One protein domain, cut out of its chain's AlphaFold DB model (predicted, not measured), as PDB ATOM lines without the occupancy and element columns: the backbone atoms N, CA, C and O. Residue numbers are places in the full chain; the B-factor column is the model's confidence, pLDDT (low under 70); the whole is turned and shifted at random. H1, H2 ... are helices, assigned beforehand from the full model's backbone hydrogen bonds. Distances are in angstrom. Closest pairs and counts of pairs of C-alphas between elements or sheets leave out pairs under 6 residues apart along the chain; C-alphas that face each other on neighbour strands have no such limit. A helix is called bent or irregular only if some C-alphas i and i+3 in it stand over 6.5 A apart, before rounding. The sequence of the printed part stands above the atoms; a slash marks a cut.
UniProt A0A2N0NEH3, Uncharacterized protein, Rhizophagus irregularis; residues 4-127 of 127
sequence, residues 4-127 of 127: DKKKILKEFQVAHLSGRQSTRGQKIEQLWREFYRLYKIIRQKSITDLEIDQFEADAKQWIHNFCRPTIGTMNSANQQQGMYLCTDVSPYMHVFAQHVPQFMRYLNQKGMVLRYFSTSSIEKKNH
ATOM      1  N   ASP A   4      51.168  24.168 -20.062       88.81
ATOM      2  CA  ASP A   4      49.950  24.634 -19.381       88.81
ATOM      3  C   ASP A   4      48.912  23.526 -19.224       88.81
ATOM      4  O   ASP A   4      48.365  23.319 -18.143       88.81
ATOM      5  N   LYS A   5      48.711  22.719 -20.273       88.69
ATOM      6  CA  LYS A   5      47.805  21.558 -20.227       88.69
ATOM      7  C   LYS A   5      48.217  20.570 -19.131       88.69
ATOM      8  O   LYS A   5      47.362  20.052 -18.418       88.69
ATOM      9  N   LYS A   6      49.523  20.336 -18.949       88.88
ATOM     10  CA  LYS A   6      50.028  19.486 -17.858       88.88
ATOM     11  C   LYS A   6      49.769  20.106 -16.488       88.88
ATOM     12  O   LYS A   6      49.385  19.380 -15.576       88.88
ATOM     13  N   LYS A   7      49.973  21.418 -16.348       89.06
ATOM     14  CA  LYS A   7      49.704  22.143 -15.102       89.06
ATOM     15  C   LYS A   7      48.236  22.016 -14.707       89.06
ATOM     16  O   LYS A   7      47.947  21.652 -13.572       89.06
ATOM     17  N   ILE A   8      47.321  22.194 -15.661       88.81
ATOM     18  CA  ILE A   8      45.883  22.025 -15.430       88.81
ATOM     19  C   ILE A   8      45.565  20.612 -14.924       88.81
ATOM     20  O   ILE A   8      44.974  20.458 -13.859       88.81
ATOM     21  N   LEU A   9      46.028  19.573 -15.621       87.69
ATOM     22  CA  LEU A   9      45.755  18.185 -15.228       87.69
ATOM     23  C   LEU A   9      46.342  17.800 -13.857       87.69
ATOM     24  O   LEU A   9      45.805  16.929 -13.170       87.69
ATOM     25  N   LYS A  10      47.451  18.430 -13.454       84.00
ATOM     26  CA  LYS A  10      48.187  18.101 -12.226       84.00
ATOM     27  C   LYS A  10      47.752  18.921 -11.008       84.00
ATOM     28  O   LYS A  10      47.777  18.394  -9.902       84.00
ATOM     29  N   GLU A  11      47.402  20.189 -11.191       85.19
ATOM     30  CA  GLU A  11      47.316  21.164 -10.090       85.19
ATOM     31  C   GLU A  11      45.962  21.864 -10.011       85.19
ATOM     32  O   GLU A  11      45.607  22.388  -8.958       85.19
ATOM     33  N   PHE A  12      45.182  21.865 -11.095       84.81
ATOM     34  CA  PHE A  12      43.890  22.535 -11.088       84.81
ATOM     35  C   PHE A  12      42.898  21.795 -10.185       84.81
ATOM     36  O   PHE A  12      42.830  20.562 -10.205       84.81
ATOM     37  N   GLN A  13      42.149  22.561  -9.393       82.31
ATOM     38  CA  GLN A  13      41.175  22.064  -8.420       82.31
ATOM     39  C   GLN A  13      39.774  22.326  -8.966       82.31
ATOM     40  O   GLN A  13      39.164  23.361  -8.697       82.31
ATOM     41  N   VAL A  14      39.269  21.400  -9.787       78.94
ATOM     42  CA  VAL A  14      37.961  21.539 -10.459       78.94
ATOM     43  C   VAL A  14      36.832  21.664  -9.438       78.94
ATOM     44  O   VAL A  14      35.873  22.406  -9.661       78.94
ATOM     45  N   ALA A  15      36.975  21.006  -8.285       73.06
ATOM     46  CA  ALA A  15      36.027  21.109  -7.183       73.06
ATOM     47  C   ALA A  15      35.791  22.561  -6.730       73.06
ATOM     48  O   ALA A  15      34.690  22.895  -6.307       73.06
ATOM     49  N   HIS A  16      36.774  23.457  -6.868       74.88
ATOM     50  CA  HIS A  16      36.614  24.858  -6.473       74.88
ATOM     51  C   HIS A  16      35.724  25.667  -7.425       74.88
ATOM     52  O   HIS A  16      35.081  26.610  -6.975       74.88
ATOM     53  N   LEU A  17      35.619  25.280  -8.701       70.94
ATOM     54  CA  LEU A  17      34.738  25.950  -9.668       70.94
ATOM     55  C   LEU A  17      33.263  25.590  -9.473       70.94
ATOM     56  O   LEU A  17      32.383  26.380  -9.790       70.94
ATOM     57  N   SER A  18      32.991  24.382  -8.981       62.12
ATOM     58  CA  SER A  18      31.628  23.855  -8.815       62.12
ATOM     59  C   SER A  18      31.082  24.045  -7.393       62.12
ATOM     60  O   SER A  18      30.070  23.443  -7.043       62.12
ATOM     61  N   GLY A  19      31.764  24.845  -6.566       60.00
ATOM     62  CA  GLY A  19      31.544  24.932  -5.123       60.00
ATOM     63  C   GLY A  19      32.281  23.819  -4.369       60.00
ATOM     64  O   GLY A  19      32.240  22.655  -4.760       60.00
ATOM     65  N   ARG A  20      32.935  24.182  -3.255       52.28
ATOM     66  CA  ARG A  20      33.911  23.381  -2.474       52.28
ATOM     67  C   ARG A  20      33.445  21.969  -2.048       52.28
ATOM     68  O   ARG A  20      34.271  21.184  -1.596       52.28
ATOM     69  N   GLN A  21      32.156  21.642  -2.197       58.44
ATOM     70  CA  GLN A  21      31.535  20.358  -1.836       58.44
ATOM     71  C   GLN A  21      30.813  19.642  -2.997       58.44
ATOM     72  O   GLN A  21      30.060  18.697  -2.772       58.44
ATOM     73  N   SER A  22      31.013  20.053  -4.254       71.75
ATOM     74  CA  SER A  22      30.406  19.344  -5.385       71.75
ATOM     75  C   SER A  22      31.035  17.961  -5.567       71.75
ATOM     76  O   SER A  22      32.165  17.822  -6.046       71.75
ATOM     77  N   THR A  23      30.269  16.916  -5.239       81.12
ATOM     78  CA  THR A  23      30.645  15.509  -5.464       81.12
ATOM     79  C   THR A  23      30.946  15.226  -6.937       81.12
ATOM     80  O   THR A  23      31.790  14.388  -7.249       81.12
ATOM     81  N   ARG A  24      30.306  15.952  -7.866       84.75
ATOM     82  CA  ARG A  24      30.613  15.892  -9.301       84.75
ATOM     83  C   ARG A  24      31.969  16.530  -9.613       84.75
ATOM     84  O   ARG A  24      32.756  15.916 -10.327       84.75
ATOM     85  N   GLY A  25      32.266  17.708  -9.061       86.62
ATOM     86  CA  GLY A  25      33.547  18.396  -9.267       86.62
ATOM     87  C   GLY A  25      34.751  17.553  -8.835       86.62
ATOM     88  O   GLY A  25      35.715  17.426  -9.588       86.62
ATOM     89  N   GLN A  26      34.652  16.891  -7.679       87.38
ATOM     90  CA  GLN A  26      35.680  15.961  -7.188       87.38
ATOM     91  C   GLN A  26      35.883  14.759  -8.124       87.38
ATOM     92  O   GLN A  26      37.013  14.371  -8.410       87.38
ATOM     93  N   LYS A  27      34.795  14.195  -8.664       89.50
ATOM     94  CA  LYS A  27      34.862  13.089  -9.632       89.50
ATOM     95  C   LYS A  27      35.500  13.515 -10.959       89.50
ATOM     96  O   LYS A  27      36.254  12.739 -11.541       89.50
ATOM     97  N   ILE A  28      35.231  14.734 -11.434       90.19
ATOM     98  CA  ILE A  28      35.894  15.286 -12.631       90.19
ATOM     99  C   ILE A  28      37.394  15.453 -12.371       90.19
ATOM    100  O   ILE A  28      38.211  15.051 -13.196       90.19
ATOM    101  N   GLU A  29      37.764  15.996 -11.210       91.38
ATOM    102  CA  GLU A  29      39.168  16.132 -10.827       91.38
ATOM    103  C   GLU A  29      39.877  14.773 -10.792       91.38
ATOM    104  O   GLU A  29      40.966  14.631 -11.351       91.38
ATOM    105  N   GLN A  30      39.237  13.747 -10.225       92.31
ATOM    106  CA  GLN A  30      39.771  12.386 -10.223       92.31
ATOM    107  C   GLN A  30      39.969  11.845 -11.647       92.31
ATOM    108  O   GLN A  30      41.029  11.295 -11.939       92.31
ATOM    109  N   LEU A  31      39.012  12.052 -12.560       94.38
ATOM    110  CA  LEU A  31      39.171  11.660 -13.968       94.38
ATOM    111  C   LEU A  31      40.390  12.324 -14.622       94.38
ATOM    112  O   LEU A  31      41.088  11.679 -15.406       94.38
ATOM    113  N   TRP A  32      40.662  13.593 -14.311       94.44
ATOM    114  CA  TRP A  32      41.821  14.317 -14.843       94.44
ATOM    115  C   TRP A  32      43.137  13.804 -14.256       94.44
ATOM    116  O   TRP A  32      44.112  13.628 -14.993       94.44
ATOM    117  N   ARG A  33      43.164  13.529 -12.947       94.50
ATOM    118  CA  ARG A  33      44.328  12.962 -12.245       94.50
ATOM    119  C   ARG A  33      44.668  11.572 -12.784       94.50
ATOM    120  O   ARG A  33      45.835  11.313 -13.080       94.50
ATOM    121  N   GLU A  34      43.663  10.725 -12.991       96.56
ATOM    122  CA  GLU A  34      43.846   9.392 -13.572       96.56
ATOM    123  C   GLU A  34      44.327   9.462 -15.020       96.56
ATOM    124  O   GLU A  34      45.316   8.817 -15.371       96.56
ATOM    125  N   PHE A  35      43.729  10.323 -15.846       96.19
ATOM    126  CA  PHE A  35      44.223  10.536 -17.205       96.19
ATOM    127  C   PHE A  35      45.690  10.994 -17.215       96.19
ATOM    128  O   PHE A  35      46.502  10.499 -17.998       96.19
ATOM    129  N   TYR A  36      46.069  11.903 -16.312       95.69
ATOM    130  CA  TYR A  36      47.455  12.346 -16.183       95.69
ATOM    131  C   TYR A  36      48.399  11.217 -15.756       95.69
ATOM    132  O   TYR A  36      49.514  11.121 -16.279       95.69
ATOM    133  N   ARG A  37      47.975  10.350 -14.829       96.88
ATOM    134  CA  ARG A  37      48.736   9.161 -14.425       96.88
ATOM    135  C   ARG A  37      48.986   8.243 -15.620       96.88
ATOM    136  O   ARG A  37      50.145   7.937 -15.892       96.88
ATOM    137  N   LEU A  38      47.941   7.901 -16.370       97.50
ATOM    138  CA  LEU A  38      48.035   7.070 -17.572       97.50
ATOM    139  C   LEU A  38      48.919   7.710 -18.653       97.50
ATOM    140  O   LEU A  38      49.776   7.057 -19.244       97.50
ATOM    141  N   TYR A  39      48.793   9.022 -18.861       95.00
ATOM    142  CA  TYR A  39      49.652   9.757 -19.788       95.00
ATOM    143  C   TYR A  39      51.141   9.661 -19.414       95.00
ATOM    144  O   TYR A  39      51.991   9.567 -20.301       95.00
ATOM    145  N   LYS A  40      51.490   9.671 -18.119       94.62
ATOM    146  CA  LYS A  40      52.891   9.508 -17.689       94.62
ATOM    147  C   LYS A  40      53.456   8.137 -18.067       94.62
ATOM    148  O   LYS A  40      54.622   8.095 -18.453       94.62
ATOM    149  N   ILE A  41      52.650   7.075 -18.014       96.06
ATOM    150  CA  ILE A  41      53.055   5.706 -18.381       96.06
ATOM    151  C   ILE A  41      53.477   5.658 -19.856       96.06
ATOM    152  O   ILE A  41      54.603   5.289 -20.175       96.06
ATOM    153  N   ILE A  42      52.659   6.210 -20.758       94.69
ATOM    154  CA  ILE A  42      52.981   6.318 -22.199       94.69
ATOM    155  C   ILE A  42      54.305   7.067 -22.462       94.69
ATOM    156  O   ILE A  42      54.948   6.900 -23.501       94.69
ATOM    157  N   ARG A  43      54.727   7.939 -21.537       93.25
ATOM    158  CA  ARG A  43      55.939   8.766 -21.651       93.25
ATOM    159  C   ARG A  43      57.171   8.152 -20.980       93.25
ATOM    160  O   ARG A  43      58.230   8.797 -21.015       93.25
ATOM    161  N   GLN A  44      57.066   6.969 -20.381       93.56
ATOM    162  CA  GLN A  44      58.211   6.273 -19.799       93.56
ATOM    163  C   GLN A  44      59.247   5.910 -20.878       93.56
ATOM    164  O   GLN A  44      58.963   5.885 -22.077       93.56
ATOM    165  N   LYS A  45      60.501   5.730 -20.447       93.00
ATOM    166  CA  LYS A  45      61.613   5.320 -21.326       93.00
ATOM    167  C   LYS A  45      61.674   3.801 -21.521       93.00
ATOM    168  O   LYS A  45      62.286   3.348 -22.477       93.00
ATOM    169  N   SER A  46      61.050   3.062 -20.617       93.06
ATOM    170  CA  SER A  46      60.967   1.606 -20.559       93.06
ATOM    171  C   SER A  46      59.632   1.248 -19.919       93.06
ATOM    172  O   SER A  46      59.142   2.025 -19.094       93.06
ATOM    173  N   ILE A  47      59.060   0.108 -20.287       95.56
ATOM    174  CA  ILE A  47      57.841  -0.408 -19.670       95.56
ATOM    175  C   ILE A  47      57.860  -1.935 -19.705       95.56
ATOM    176  O   ILE A  47      58.389  -2.525 -20.642       95.56
ATOM    177  N   THR A  48      57.323  -2.565 -18.670       96.56
ATOM    178  CA  THR A  48      57.173  -4.022 -18.583       96.56
ATOM    179  C   THR A  48      55.806  -4.478 -19.085       96.56
ATOM    180  O   THR A  48      54.855  -3.697 -19.109       96.56
ATOM    181  N   ASP A  49      55.671  -5.756 -19.443       96.44
ATOM    182  CA  ASP A  49      54.377  -6.306 -19.872       96.44
ATOM    183  C   ASP A  49      53.314  -6.201 -18.765       96.44
ATOM    184  O   ASP A  49      52.177  -5.829 -19.043       96.44
ATOM    185  N   LEU A  50      53.706  -6.381 -17.497       97.44
ATOM    186  CA  LEU A  50      52.820  -6.188 -16.344       97.44
ATOM    187  C   LEU A  50      52.299  -4.744 -16.240       97.44
ATOM    188  O   LEU A  50      51.119  -4.518 -15.976       97.44
ATOM    189  N   GLU A  51      53.164  -3.750 -16.458       97.50
ATOM    190  CA  GLU A  51      52.750  -2.342 -16.486       97.50
ATOM    191  C   GLU A  51      51.832  -2.040 -17.681       97.50
ATOM    192  O   GLU A  51      50.938  -1.201 -17.559       97.50
ATOM    193  N   ILE A  52      52.018  -2.717 -18.821       98.00
ATOM    194  CA  ILE A  52      51.125  -2.592 -19.982       98.00
ATOM    195  C   ILE A  52      49.744  -3.182 -19.671       98.00
ATOM    196  O   ILE A  52      48.732  -2.553 -19.983       98.00
ATOM    197  N   ASP A  53      49.688  -4.350 -19.032       98.12
ATOM    198  CA  ASP A  53      48.428  -4.987 -18.640       98.12
ATOM    199  C   ASP A  53      47.661  -4.125 -17.629       98.12
ATOM    200  O   ASP A  53      46.458  -3.891 -17.791       98.12
ATOM    201  N   GLN A  54      48.366  -3.557 -16.645       98.31
ATOM    202  CA  GLN A  54      47.771  -2.612 -15.703       98.31
ATOM    203  C   GLN A  54      47.291  -1.337 -16.407       98.31
ATOM    204  O   GLN A  54      46.194  -0.855 -16.130       98.31
ATOM    205  N   PHE A  55      48.081  -0.797 -17.342       98.31
ATOM    206  CA  PHE A  55      47.681   0.363 -18.138       98.31
ATOM    207  C   PHE A  55      46.388   0.092 -18.920       98.31
ATOM    208  O   PHE A  55      45.509   0.952 -18.942       98.31
ATOM    209  N   GLU A  56      46.245  -1.081 -19.543       98.50
ATOM    210  CA  GLU A  56      45.029  -1.450 -20.273       98.50
ATOM    211  C   GLU A  56      43.802  -1.500 -19.358       98.50
ATOM    212  O   GLU A  56      42.768  -0.904 -19.680       98.50
ATOM    213  N   ALA A  57      43.920  -2.190 -18.220       98.50
ATOM    214  CA  ALA A  57      42.845  -2.293 -17.239       98.50
ATOM    215  C   ALA A  57      42.423  -0.902 -16.744       98.50
ATOM    216  O   ALA A  57      41.240  -0.551 -16.768       98.50
ATOM    217  N   ASP A  58      43.400  -0.070 -16.388       98.50
ATOM    218  CA  ASP A  58      43.165   1.274 -15.879       98.50
ATOM    219  C   ASP A  58      42.579   2.213 -16.944       98.50
ATOM    220  O   ASP A  58      41.695   3.016 -16.642       98.50
ATOM    221  N   ALA A  59      43.028   2.123 -18.202       98.38
ATOM    222  CA  ALA A  59      42.504   2.938 -19.295       98.38
ATOM    223  C   ALA A  59      41.047   2.580 -19.622       98.38
ATOM    224  O   ALA A  59      40.222   3.472 -19.843       98.38
ATOM    225  N   LYS A  60      40.696   1.289 -19.591       98.12
ATOM    226  CA  LYS A  60      39.306   0.825 -19.730       98.12
ATOM    227  C   LYS A  60      38.446   1.277 -18.550       98.12
ATOM    228  O   LYS A  60      37.354   1.807 -18.764       98.12
ATOM    229  N   GLN A  61      38.955   1.158 -17.322       98.12
ATOM    230  CA  GLN A  61      38.271   1.658 -16.128       98.12
ATOM    231  C   GLN A  61      38.071   3.177 -16.180       98.12
ATOM    232  O   GLN A  61      37.030   3.685 -15.766       98.12
ATOM    233  N   TRP A  62      39.035   3.919 -16.722       98.19
ATOM    234  CA  TRP A  62      38.926   5.363 -16.899       98.19
ATOM    235  C   TRP A  62      37.785   5.743 -17.856       98.19
ATOM    236  O   TRP A  62      36.983   6.612 -17.512       98.19
ATOM    237  N   ILE A  63      37.635   5.047 -18.993       97.62
ATOM    238  CA  ILE A  63      36.480   5.224 -19.897       97.62
ATOM    239  C   ILE A  63      35.169   4.852 -19.201       97.62
ATOM    240  O   ILE A  63      34.184   5.583 -19.318       97.62
ATOM    241  N   HIS A  64      35.151   3.755 -18.444       96.00
ATOM    242  CA  HIS A  64      33.971   3.343 -17.687       96.00
ATOM    243  C   HIS A  64      33.545   4.419 -16.672       96.00
ATOM    244  O   HIS A  64      32.381   4.810 -16.622       96.00
ATOM    245  N   ASN A  65      34.500   4.965 -15.915       95.56
ATOM    246  CA  ASN A  65      34.256   6.042 -14.956       95.56
ATOM    247  C   ASN A  65      33.797   7.336 -15.646       95.56
ATOM    248  O   ASN A  65      32.946   8.049 -15.106       95.56
ATOM    249  N   PHE A  66      34.334   7.638 -16.832       96.38
ATOM    250  CA  PHE A  66      33.911   8.769 -17.656       96.38
ATOM    251  C   PHE A  66      32.444   8.632 -18.085       96.38
ATOM    252  O   PHE A  66      31.691   9.597 -17.979       96.38
ATOM    253  N   CYS A  67      32.020   7.429 -18.479       95.25
ATOM    254  CA  CYS A  67      30.664   7.142 -18.961       95.25
ATOM    255  C   CYS A  67      29.680   6.727 -17.856       95.25
ATOM    256  O   CYS A  67      28.622   6.171 -18.160       95.25
ATOM    257  N   ARG A  68      30.016   6.913 -16.569       93.00
ATOM    258  CA  ARG A  68      29.182   6.392 -15.476       93.00
ATOM    259  C   ARG A  68      27.765   6.983 -15.564       93.00
ATOM    260  O   ARG A  68      27.638   8.207 -15.458       93.00
ATOM    261  N   PRO A  69      26.708   6.162 -15.689       89.69
ATOM    262  CA  PRO A  69      25.345   6.664 -15.798       89.69
ATOM    263  C   PRO A  69      24.859   7.269 -14.477       89.69
ATOM    264  O   PRO A  69      25.440   7.054 -13.409       89.69
ATOM    265  N   THR A  70      23.776   8.040 -14.555       87.19
ATOM    266  CA  THR A  70      23.025   8.452 -13.364       87.19
ATOM    267  C   THR A  70      22.311   7.235 -12.792       87.19
ATOM    268  O   THR A  70      21.641   6.518 -13.530       87.19
ATOM    269  N   ILE A  71      22.463   6.999 -11.490       85.69
ATOM    270  CA  ILE A  71      21.848   5.873 -10.780       85.69
ATOM    271  C   ILE A  71      20.796   6.423  -9.818       85.69
ATOM    272  O   ILE A  71      21.031   7.430  -9.149       85.69
ATOM    273  N   GLY A  72      19.649   5.751  -9.738       82.69
ATOM    274  CA  GLY A  72      18.530   6.122  -8.871       82.69
ATOM    275  C   GLY A  72      17.367   6.763  -9.628       82.69
ATOM    276  O   GLY A  72      17.469   7.114 -10.803       82.69
ATOM    277  N   THR A  73      16.236   6.894  -8.943       80.25
ATOM    278  CA  THR A  73      15.014   7.501  -9.479       80.25
ATOM    279  C   THR A  73      15.188   9.011  -9.622       80.25
ATOM    280  O   THR A  73      15.784   9.647  -8.745       80.25
ATOM    281  N   MET A  74      14.660   9.594 -10.706       76.19
ATOM    282  CA  MET A  74      14.663  11.050 -10.897       76.19
ATOM    283  C   MET A  74      14.059  11.752  -9.678       76.19
ATOM    284  O   MET A  74      12.990  11.368  -9.208       76.19
ATOM    285  N   ASN A  75      14.750  12.785  -9.193       73.75
ATOM    286  CA  ASN A  75      14.355  13.618  -8.053       73.75
ATOM    287  C   ASN A  75      14.283  12.873  -6.707       73.75
ATOM    288  O   ASN A  75      13.696  13.381  -5.753       73.75
ATOM    289  N   SER A  76      14.886  11.684  -6.600       81.19
ATOM    290  CA  SER A  76      15.026  10.993  -5.316       81.19
ATOM    291  C   SER A  76      16.257  11.486  -4.551       81.19
ATOM    292  O   SER A  76      17.291  11.791  -5.143       81.19
ATOM    293  N   ALA A  77      16.183  11.493  -3.216       76.00
ATOM    294  CA  ALA A  77      17.325  11.830  -2.357       76.00
ATOM    295  C   ALA A  77      18.539  10.895  -2.561       76.00
ATOM    296  O   ALA A  77      19.669  11.273  -2.266       76.00
ATOM    297  N   ASN A  78      18.314   9.696  -3.112       78.44
ATOM    298  CA  ASN A  78      19.346   8.701  -3.402       78.44
ATOM    299  C   ASN A  78      19.903   8.800  -4.835       78.44
ATOM    300  O   ASN A  78      20.686   7.939  -5.246       78.44
ATOM    301  N   GLN A  79      19.511   9.812  -5.618       80.81
ATOM    302  CA  GLN A  79      19.976   9.970  -6.991       80.81
ATOM    303  C   GLN A  79      21.470  10.321  -7.026       80.81
ATOM    304  O   GLN A  79      21.904  11.393  -6.602       80.81
ATOM    305  N   GLN A  80      22.273   9.433  -7.606       82.06
ATOM    306  CA  GLN A  80      23.680   9.679  -7.877       82.06
ATOM    307  C   GLN A  80      23.847  10.150  -9.312       82.06
ATOM    308  O   GLN A  80      23.737   9.364 -10.253       82.06
ATOM    309  N   GLN A  81      24.165  11.431  -9.484       84.62
ATOM    310  CA  GLN A  81      24.406  11.989 -10.809       84.62
ATOM    311  C   GLN A  81      25.536  11.234 -11.538       84.62
ATOM    312  O   GLN A  81      26.615  10.967 -10.980       84.62
ATOM    313  N   GLY A  82      25.273  10.890 -12.800       87.75
ATOM    314  CA  GLY A  82      26.236  10.306 -13.727       87.75
ATOM    315  C   GLY A  82      27.348  11.283 -14.092       87.75
ATOM    316  O   GLY A  82      27.421  12.375 -13.533       87.75
ATOM    317  N   MET A  83      28.234  10.900 -15.006       91.94
ATOM    318  CA  MET A  83      29.363  11.713 -15.467       91.94
ATOM    319  C   MET A  83      29.084  12.291 -16.860       91.94
ATOM    320  O   MET A  83      28.393  13.312 -16.935       91.94
ATOM    321  N   TYR A  84      29.598  11.661 -17.915       93.31
ATOM    322  CA  TYR A  84      29.394  12.000 -19.327       93.31
ATOM    323  C   TYR A  84      28.652  10.863 -20.041       93.31
ATOM    324  O   TYR A  84      28.532   9.762 -19.497       93.31
ATOM    325  N   LEU A  85      28.135  11.117 -21.243       92.81
ATOM    326  CA  LEU A  85      27.458  10.103 -22.049       92.81
ATOM    327  C   LEU A  85      28.474   9.262 -22.830       92.81
ATOM    328  O   LEU A  85      29.550   9.732 -23.192       92.81
ATOM    329  N   CYS A  86      28.105   8.026 -23.177       91.31
ATOM    330  CA  CYS A  86      28.932   7.189 -24.053       91.31
ATOM    331  C   CYS A  86      29.159   7.831 -25.434       91.31
ATOM    332  O   CYS A  86      30.199   7.618 -26.047       91.31
ATOM    333  N   THR A  87      28.210   8.642 -25.909       94.38
ATOM    334  CA  THR A  87      28.325   9.415 -27.156       94.38
ATOM    335  C   THR A  87      29.357  10.541 -27.074       94.38
ATOM    336  O   THR A  87      29.798  11.022 -28.112       94.38
ATOM    337  N   ASP A  88      29.776  10.935 -25.866       95.75
ATOM    338  CA  ASP A  88      30.810  11.955 -25.649       95.75
ATOM    339  C   ASP A  88      32.232  11.364 -25.727       95.75
ATOM    340  O   ASP A  88      33.226  12.094 -25.657       95.75
ATOM    341  N   VAL A  89      32.364  10.038 -25.868       96.50
ATOM    342  CA  VAL A  89      33.661   9.376 -26.037       96.50
ATOM    343  C   VAL A  89      34.231   9.725 -27.406       96.50
ATOM    344  O   VAL A  89      33.781   9.245 -28.445       96.50
ATOM    345  N   SER A  90      35.274  10.551 -27.405       97.31
ATOM    346  CA  SER A  90      35.961  10.932 -28.640       97.31
ATOM    347  C   SER A  90      36.738   9.762 -29.271       97.31
ATOM    348  O   SER A  90      37.180   8.849 -28.560       97.31
ATOM    349  N   PRO A  91      37.040   9.824 -30.583       97.75
ATOM    350  CA  PRO A  91      37.907   8.841 -31.239       97.75
ATOM    351  C   PRO A  91      39.267   8.666 -30.546       97.75
ATOM    352  O   PRO A  91      39.760   7.547 -30.417       97.75
ATOM    353  N   TYR A  92      39.860   9.745 -30.019       96.31
ATOM    354  CA  TYR A  92      41.127   9.669 -29.284       96.31
ATOM    355  C   TYR A  92      41.014   8.880 -27.981       96.31
ATOM    356  O   TYR A  92      41.940   8.155 -27.632       96.31
ATOM    357  N   MET A  93      39.892   8.994 -27.269       97.56
ATOM    358  CA  MET A  93      39.638   8.221 -26.052       97.56
ATOM    359  C   MET A  93      39.463   6.733 -26.362       97.56
ATOM    360  O   MET A  93      40.015   5.890 -25.656       97.56
ATOM    361  N   HIS A  94      38.754   6.416 -27.447       96.50
ATOM    362  CA  HIS A  94      38.607   5.043 -27.920       96.50
ATOM    363  C   HIS A  94      39.966   4.421 -28.268       96.50
ATOM    364  O   HIS A  94      40.332   3.385 -27.713       96.50
ATOM    365  N   VAL A  95      40.760   5.096 -29.108       97.44
ATOM    366  CA  VAL A  95      42.110   4.638 -29.481       97.44
ATOM    367  C   VAL A  95      43.003   4.480 -28.253       97.44
ATOM    368  O   VAL A  95      43.728   3.491 -28.133       97.44
ATOM    369  N   PHE A  96      42.926   5.424 -27.318       97.31
ATOM    370  CA  PHE A  96      43.701   5.405 -26.085       97.31
ATOM    371  C   PHE A  96      43.420   4.179 -25.209       97.31
ATOM    372  O   PHE A  96      44.359   3.577 -24.701       97.31
ATOM    373  N   ALA A  97      42.159   3.783 -25.038       97.12
ATOM    374  CA  ALA A  97      41.820   2.654 -24.173       97.12
ATOM    375  C   ALA A  97      41.904   1.288 -24.875       97.12
ATOM    376  O   ALA A  97      42.168   0.288 -24.213       97.12
ATOM    377  N   GLN A  98      41.672   1.227 -26.192       96.50
ATOM    378  CA  GLN A  98      41.577  -0.044 -26.924       96.50
ATOM    379  C   GLN A  98      42.844  -0.410 -27.706       96.50
ATOM    380  O   GLN A  98      43.183  -1.586 -27.797       96.50
ATOM    381  N   HIS A  99      43.565   0.571 -28.258       97.25
ATOM    382  CA  HIS A  99      44.654   0.309 -29.211       97.25
ATOM    383  C   HIS A  99      46.038   0.678 -28.684       97.25
ATOM    384  O   HIS A  99      47.013  -0.001 -29.000       97.25
ATOM    385  N   VAL A 100      46.152   1.704 -27.839       97.50
ATOM    386  CA  VAL A 100      47.444   2.069 -27.234       97.50
ATOM    387  C   VAL A 100      48.102   0.897 -26.487       97.50
ATOM    388  O   VAL A 100      49.287   0.679 -26.741       97.50
ATOM    389  N   PRO A 101      47.403   0.086 -25.665       97.69
ATOM    390  CA  PRO A 101      48.030  -1.073 -25.029       97.69
ATOM    391  C   PRO A 101      48.563  -2.095 -26.042       97.69
ATOM    392  O   PRO A 101      49.667  -2.610 -25.883       97.69
ATOM    393  N   GLN A 102      47.826  -2.343 -27.130       97.25
ATOM    394  CA  GLN A 102      48.250  -3.250 -28.204       97.25
ATOM    395  C   GLN A 102      49.538  -2.750 -28.870       97.25
ATOM    396  O   GLN A 102      50.487  -3.516 -29.047       97.25
ATOM    397  N   PHE A 103      49.611  -1.449 -29.169       96.62
ATOM    398  CA  PHE A 103      50.827  -0.835 -29.697       96.62
ATOM    399  C   PHE A 103      51.983  -0.900 -28.704       96.62
ATOM    400  O   PHE A 103      53.110  -1.174 -29.107       96.62
ATOM    401  N   MET A 104      51.725  -0.689 -27.413       97.19
ATOM    402  CA  MET A 104      52.753  -0.795 -26.381       97.19
ATOM    403  C   MET A 104      53.338  -2.207 -26.319       97.19
ATOM    404  O   MET A 104      54.558  -2.323 -26.345       97.19
ATOM    405  N   ARG A 105      52.508  -3.262 -26.346       97.44
ATOM    406  CA  ARG A 105      52.988  -4.659 -26.391       97.44
ATOM    407  C   ARG A 105      53.846  -4.923 -27.624       97.44
ATOM    408  O   ARG A 105      54.966  -5.412 -27.507       97.44
ATOM    409  N   TYR A 106      53.348  -4.546 -28.801       97.06
ATOM    410  CA  TYR A 106      54.069  -4.740 -30.060       97.06
ATOM    411  C   TYR A 106      55.427  -4.024 -30.078       97.06
ATOM    412  O   TYR A 106      56.423  -4.576 -30.543       97.06
ATOM    413  N   LEU A 107      55.488  -2.791 -29.572       96.62
ATOM    414  CA  LEU A 107      56.736  -2.034 -29.499       96.62
ATOM    415  C   LEU A 107      57.691  -2.614 -28.454       96.62
ATOM    416  O   LEU A 107      58.886  -2.712 -28.736       96.62
ATOM    417  N   ASN A 108      57.175  -3.042 -27.300       95.44
ATOM    418  CA  ASN A 108      57.985  -3.611 -26.227       95.44
ATOM    419  C   ASN A 108      58.719  -4.880 -26.687       95.44
ATOM    420  O   ASN A 108      59.923  -5.008 -26.484       95.44
ATOM    421  N   GLN A 109      58.036  -5.750 -27.442       96.12
ATOM    422  CA  GLN A 109      58.633  -6.937 -28.076       96.12
ATOM    423  C   GLN A 109      59.797  -6.606 -29.025       96.12
ATOM    424  O   GLN A 109      60.651  -7.448 -29.286       96.12
ATOM    425  N   LYS A 110      59.846  -5.376 -29.546       95.81
ATOM    426  CA  LYS A 110      60.911  -4.879 -30.426       95.81
ATOM    427  C   LYS A 110      61.966  -4.049 -29.688       95.81
ATOM    428  O   LYS A 110      62.771  -3.388 -30.338       95.81
ATOM    429  N   GLY A 111      61.946  -4.030 -28.353       94.81
ATOM    430  CA  GLY A 111      62.837  -3.193 -27.542       94.81
ATOM    431  C   GLY A 111      62.574  -1.691 -27.705       94.81
ATOM    432  O   GLY A 111      63.464  -0.871 -27.479       94.81
ATOM    433  N   MET A 112      61.369  -1.314 -28.138       95.69
ATOM    434  CA  MET A 112      60.961   0.070 -28.372       95.69
ATOM    435  C   MET A 112      59.867   0.499 -27.396       95.69
ATOM    436  O   MET A 112      59.160  -0.315 -26.814       95.69
ATOM    437  N   VAL A 113      59.674   1.814 -27.267       94.81
ATOM    438  CA  VAL A 113      58.591   2.387 -26.459       94.81
ATOM    439  C   VAL A 113      57.778   3.401 -27.249       94.81
ATOM    440  O   VAL A 113      58.288   4.108 -28.121       94.81
ATOM    441  N   LEU A 114      56.499   3.525 -26.888       93.38
ATOM    442  CA  LEU A 114      55.538   4.388 -27.578       93.38
ATOM    443  C   LEU A 114      55.980   5.860 -27.634       93.38
ATOM    444  O   LEU A 114      55.719   6.558 -28.613       93.38
ATOM    445  N   ARG A 115      56.720   6.328 -26.622       92.25
ATOM    446  CA  ARG A 115      57.267   7.690 -26.568       92.25
ATOM    447  C   ARG A 115      58.073   8.077 -27.815       92.25
ATOM    448  O   ARG A 115      58.077   9.264 -28.153       92.25
ATOM    449  N   TYR A 116      58.777   7.141 -28.453       91.75
ATOM    450  CA  TYR A 116      59.630   7.432 -29.614       91.75
ATOM    451  C   TYR A 116      58.832   7.928 -30.821       91.75
ATOM    452  O   TYR A 116      59.332   8.737 -31.594       91.75
ATOM    453  N   PHE A 117      57.559   7.548 -30.909       90.69
ATOM    454  CA  PHE A 117      56.654   7.902 -32.002       90.69
ATOM    455  C   PHE A 117      55.858   9.191 -31.726       90.69
ATOM    456  O   PHE A 117      54.854   9.480 -32.369       90.69
ATOM    457  N   SER A 118      56.297   9.990 -30.751       88.19
ATOM    458  CA  SER A 118      55.705  11.286 -30.419       88.19
ATOM    459  C   SER A 118      56.120  12.366 -31.425       88.19
ATOM    460  O   SER A 118      57.308  12.630 -31.599       88.19
ATOM    461  N   THR A 119      55.154  13.117 -31.959       87.44
ATOM    462  CA  THR A 119      55.374  14.259 -32.878       87.44
ATOM    463  C   THR A 119      56.025  15.479 -32.219       87.44
ATOM    464  O   THR A 119      56.427  16.417 -32.900       87.44
ATOM    465  N   SER A 120      56.197  15.465 -30.893       83.44
ATOM    466  CA  SER A 120      56.713  16.605 -30.120       83.44
ATOM    467  C   SER A 120      58.042  17.184 -30.617       83.44
ATOM    468  O   SER A 120      58.296  18.364 -30.412       83.44
ATOM    469  N   SER A 121      58.926  16.368 -31.196       82.06
ATOM    470  CA  SER A 121      60.219  16.854 -31.704       82.06
ATOM    471  C   SER A 121      60.074  17.637 -33.009       82.06
ATOM    472  O   SER A 121      60.882  18.521 -33.266       82.06
ATOM    473  N   ILE A 122      59.052  17.323 -33.811       83.88
ATOM    474  CA  ILE A 122      58.724  18.030 -35.053       83.88
ATOM    475  C   ILE A 122      58.077  19.370 -34.700       83.88
ATOM    476  O   ILE A 122      58.530  20.408 -35.162       83.88
ATOM    477  N   GLU A 123      57.098  19.362 -33.791       86.31
ATOM    478  CA  GLU A 123      56.408  20.577 -33.327       86.31
ATOM    479  C   GLU A 123      57.376  21.609 -32.734       86.31
ATOM    480  O   GLU A 123      57.237  22.801 -32.978       86.31
ATOM    481  N   LYS A 124      58.399  21.159 -31.998       84.25
ATOM    482  CA  LYS A 124      59.424  22.043 -31.426       84.25
ATOM    483  C   LYS A 124      60.311  22.739 -32.456       84.25
ATOM    484  O   LYS A 124      60.921  23.727 -32.094       84.25
ATOM    485  N   LYS A 125      60.443  22.202 -33.671       84.38
ATOM    486  CA  LYS A 125      61.242  22.826 -34.737       84.38
ATOM    487  C   LYS A 125      60.481  23.930 -35.475       84.38
ATOM    488  O   LYS A 125      61.099  24.686 -36.208       84.38
ATOM    489  N   ASN A 126      59.160  23.992 -35.304       85.06
ATOM    490  CA  ASN A 126      58.298  24.985 -35.946       85.06
ATOM    491  C   ASN A 126      58.179  26.288 -35.129       85.06
ATOM    492  O   ASN A 126      57.412  27.173 -35.505       85.06
ATOM    493  N   HIS A 127      58.897  26.380 -34.009       72.81
ATOM    494  CA  HIS A 127      58.974  27.518 -33.096       72.81
ATOM    495  C   HIS A 127      60.442  27.859 -32.851       72.81
ATOM    496  O   HIS A 127      60.713  29.051 -32.605       72.81
TER     497      HIS A 127
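What this domain is: This is residues 4 to 127 of the 127 residues of an uncharacterized protein of Rhizophagus irregularis (UniProt A0A2N0NEH3). Two long helices, H3 and H4, lie side by side as a helical hairpin; the short helices H1 and H2 pack on H3, while H5 and H6 pack on H4. A long loop runs out past the end of H4, where residues 73 to 78 stick out, and the tail of residues 119 to 127, with H8, sticks out too. The printed part has 124 residues, with eight named helices, H1 to H8 in order, and no named strand: all helix. It is loose, with a radius of gyration of the C-alphas of 17.4 A, and elongated, spanning 55 by 33 by 24 A.

Where its parts are: H1 is residues 4 to 11, beginning at C-alpha 4 (49.950, 24.634, -19.381), and H2 residues 14 to 17. H3, residues 23 to 42, is 29.4 A long; H4, residues 49 to 66, is 25.5 A. H5 is residues 91 to 98, H6 100 to 108, H7 114 to 117, and H8 120 to 126, ending at C-alpha 126 (58.298, 24.985, -35.946).

How they stand to each other: H3 and H4, a hairpin, touch at Leu 38 and Phe 55, whose C-alphas, the closest, are 6.7 A apart; they run opposite ways at a shallow tilt of 26 degrees. H1 touches residues 32 to 36 of H3, closest C-alphas Leu 9 and Trp 32, 5.5 A, at a steep tilt of 62 degrees. H2 touches residues 23 to 29 of H3, closest C-alphas Ala 15 and Gly 25, 4.2 A. H5 touches residues 56 to 63 of H4, closest C-alphas Ala 59 and Ala 97, 4.9 A. H6 touches residues 49 to 56 of H4, closest C-alphas Glu 56 and Pro 101, 5.6 A, at a shallow tilt of 10 degrees, opposite ways. H6 and H7 only just touch, with 3 pairs of C-alphas within 8 A, closest Met 104 and Leu 114, 6.0 A. H8 touches no helix. Every O i to N i+4 pair is within hydrogen-bond range in H1, H3, H4, H5 and H6; H8 has 1 of 3, and 2 of 4 O i to N i+3 pairs, while H2 and H7 are too short for an i+4 pair.

The domain as a whole: The C-alphas farthest apart, Ser 76 and Lys 125, are 56.0 A apart. The printed part has no cut, and the link from H4 to H5 is long, 24 residues. The mean pLDDT of the printed part is 90.0; residues 18 to 21 are under 70.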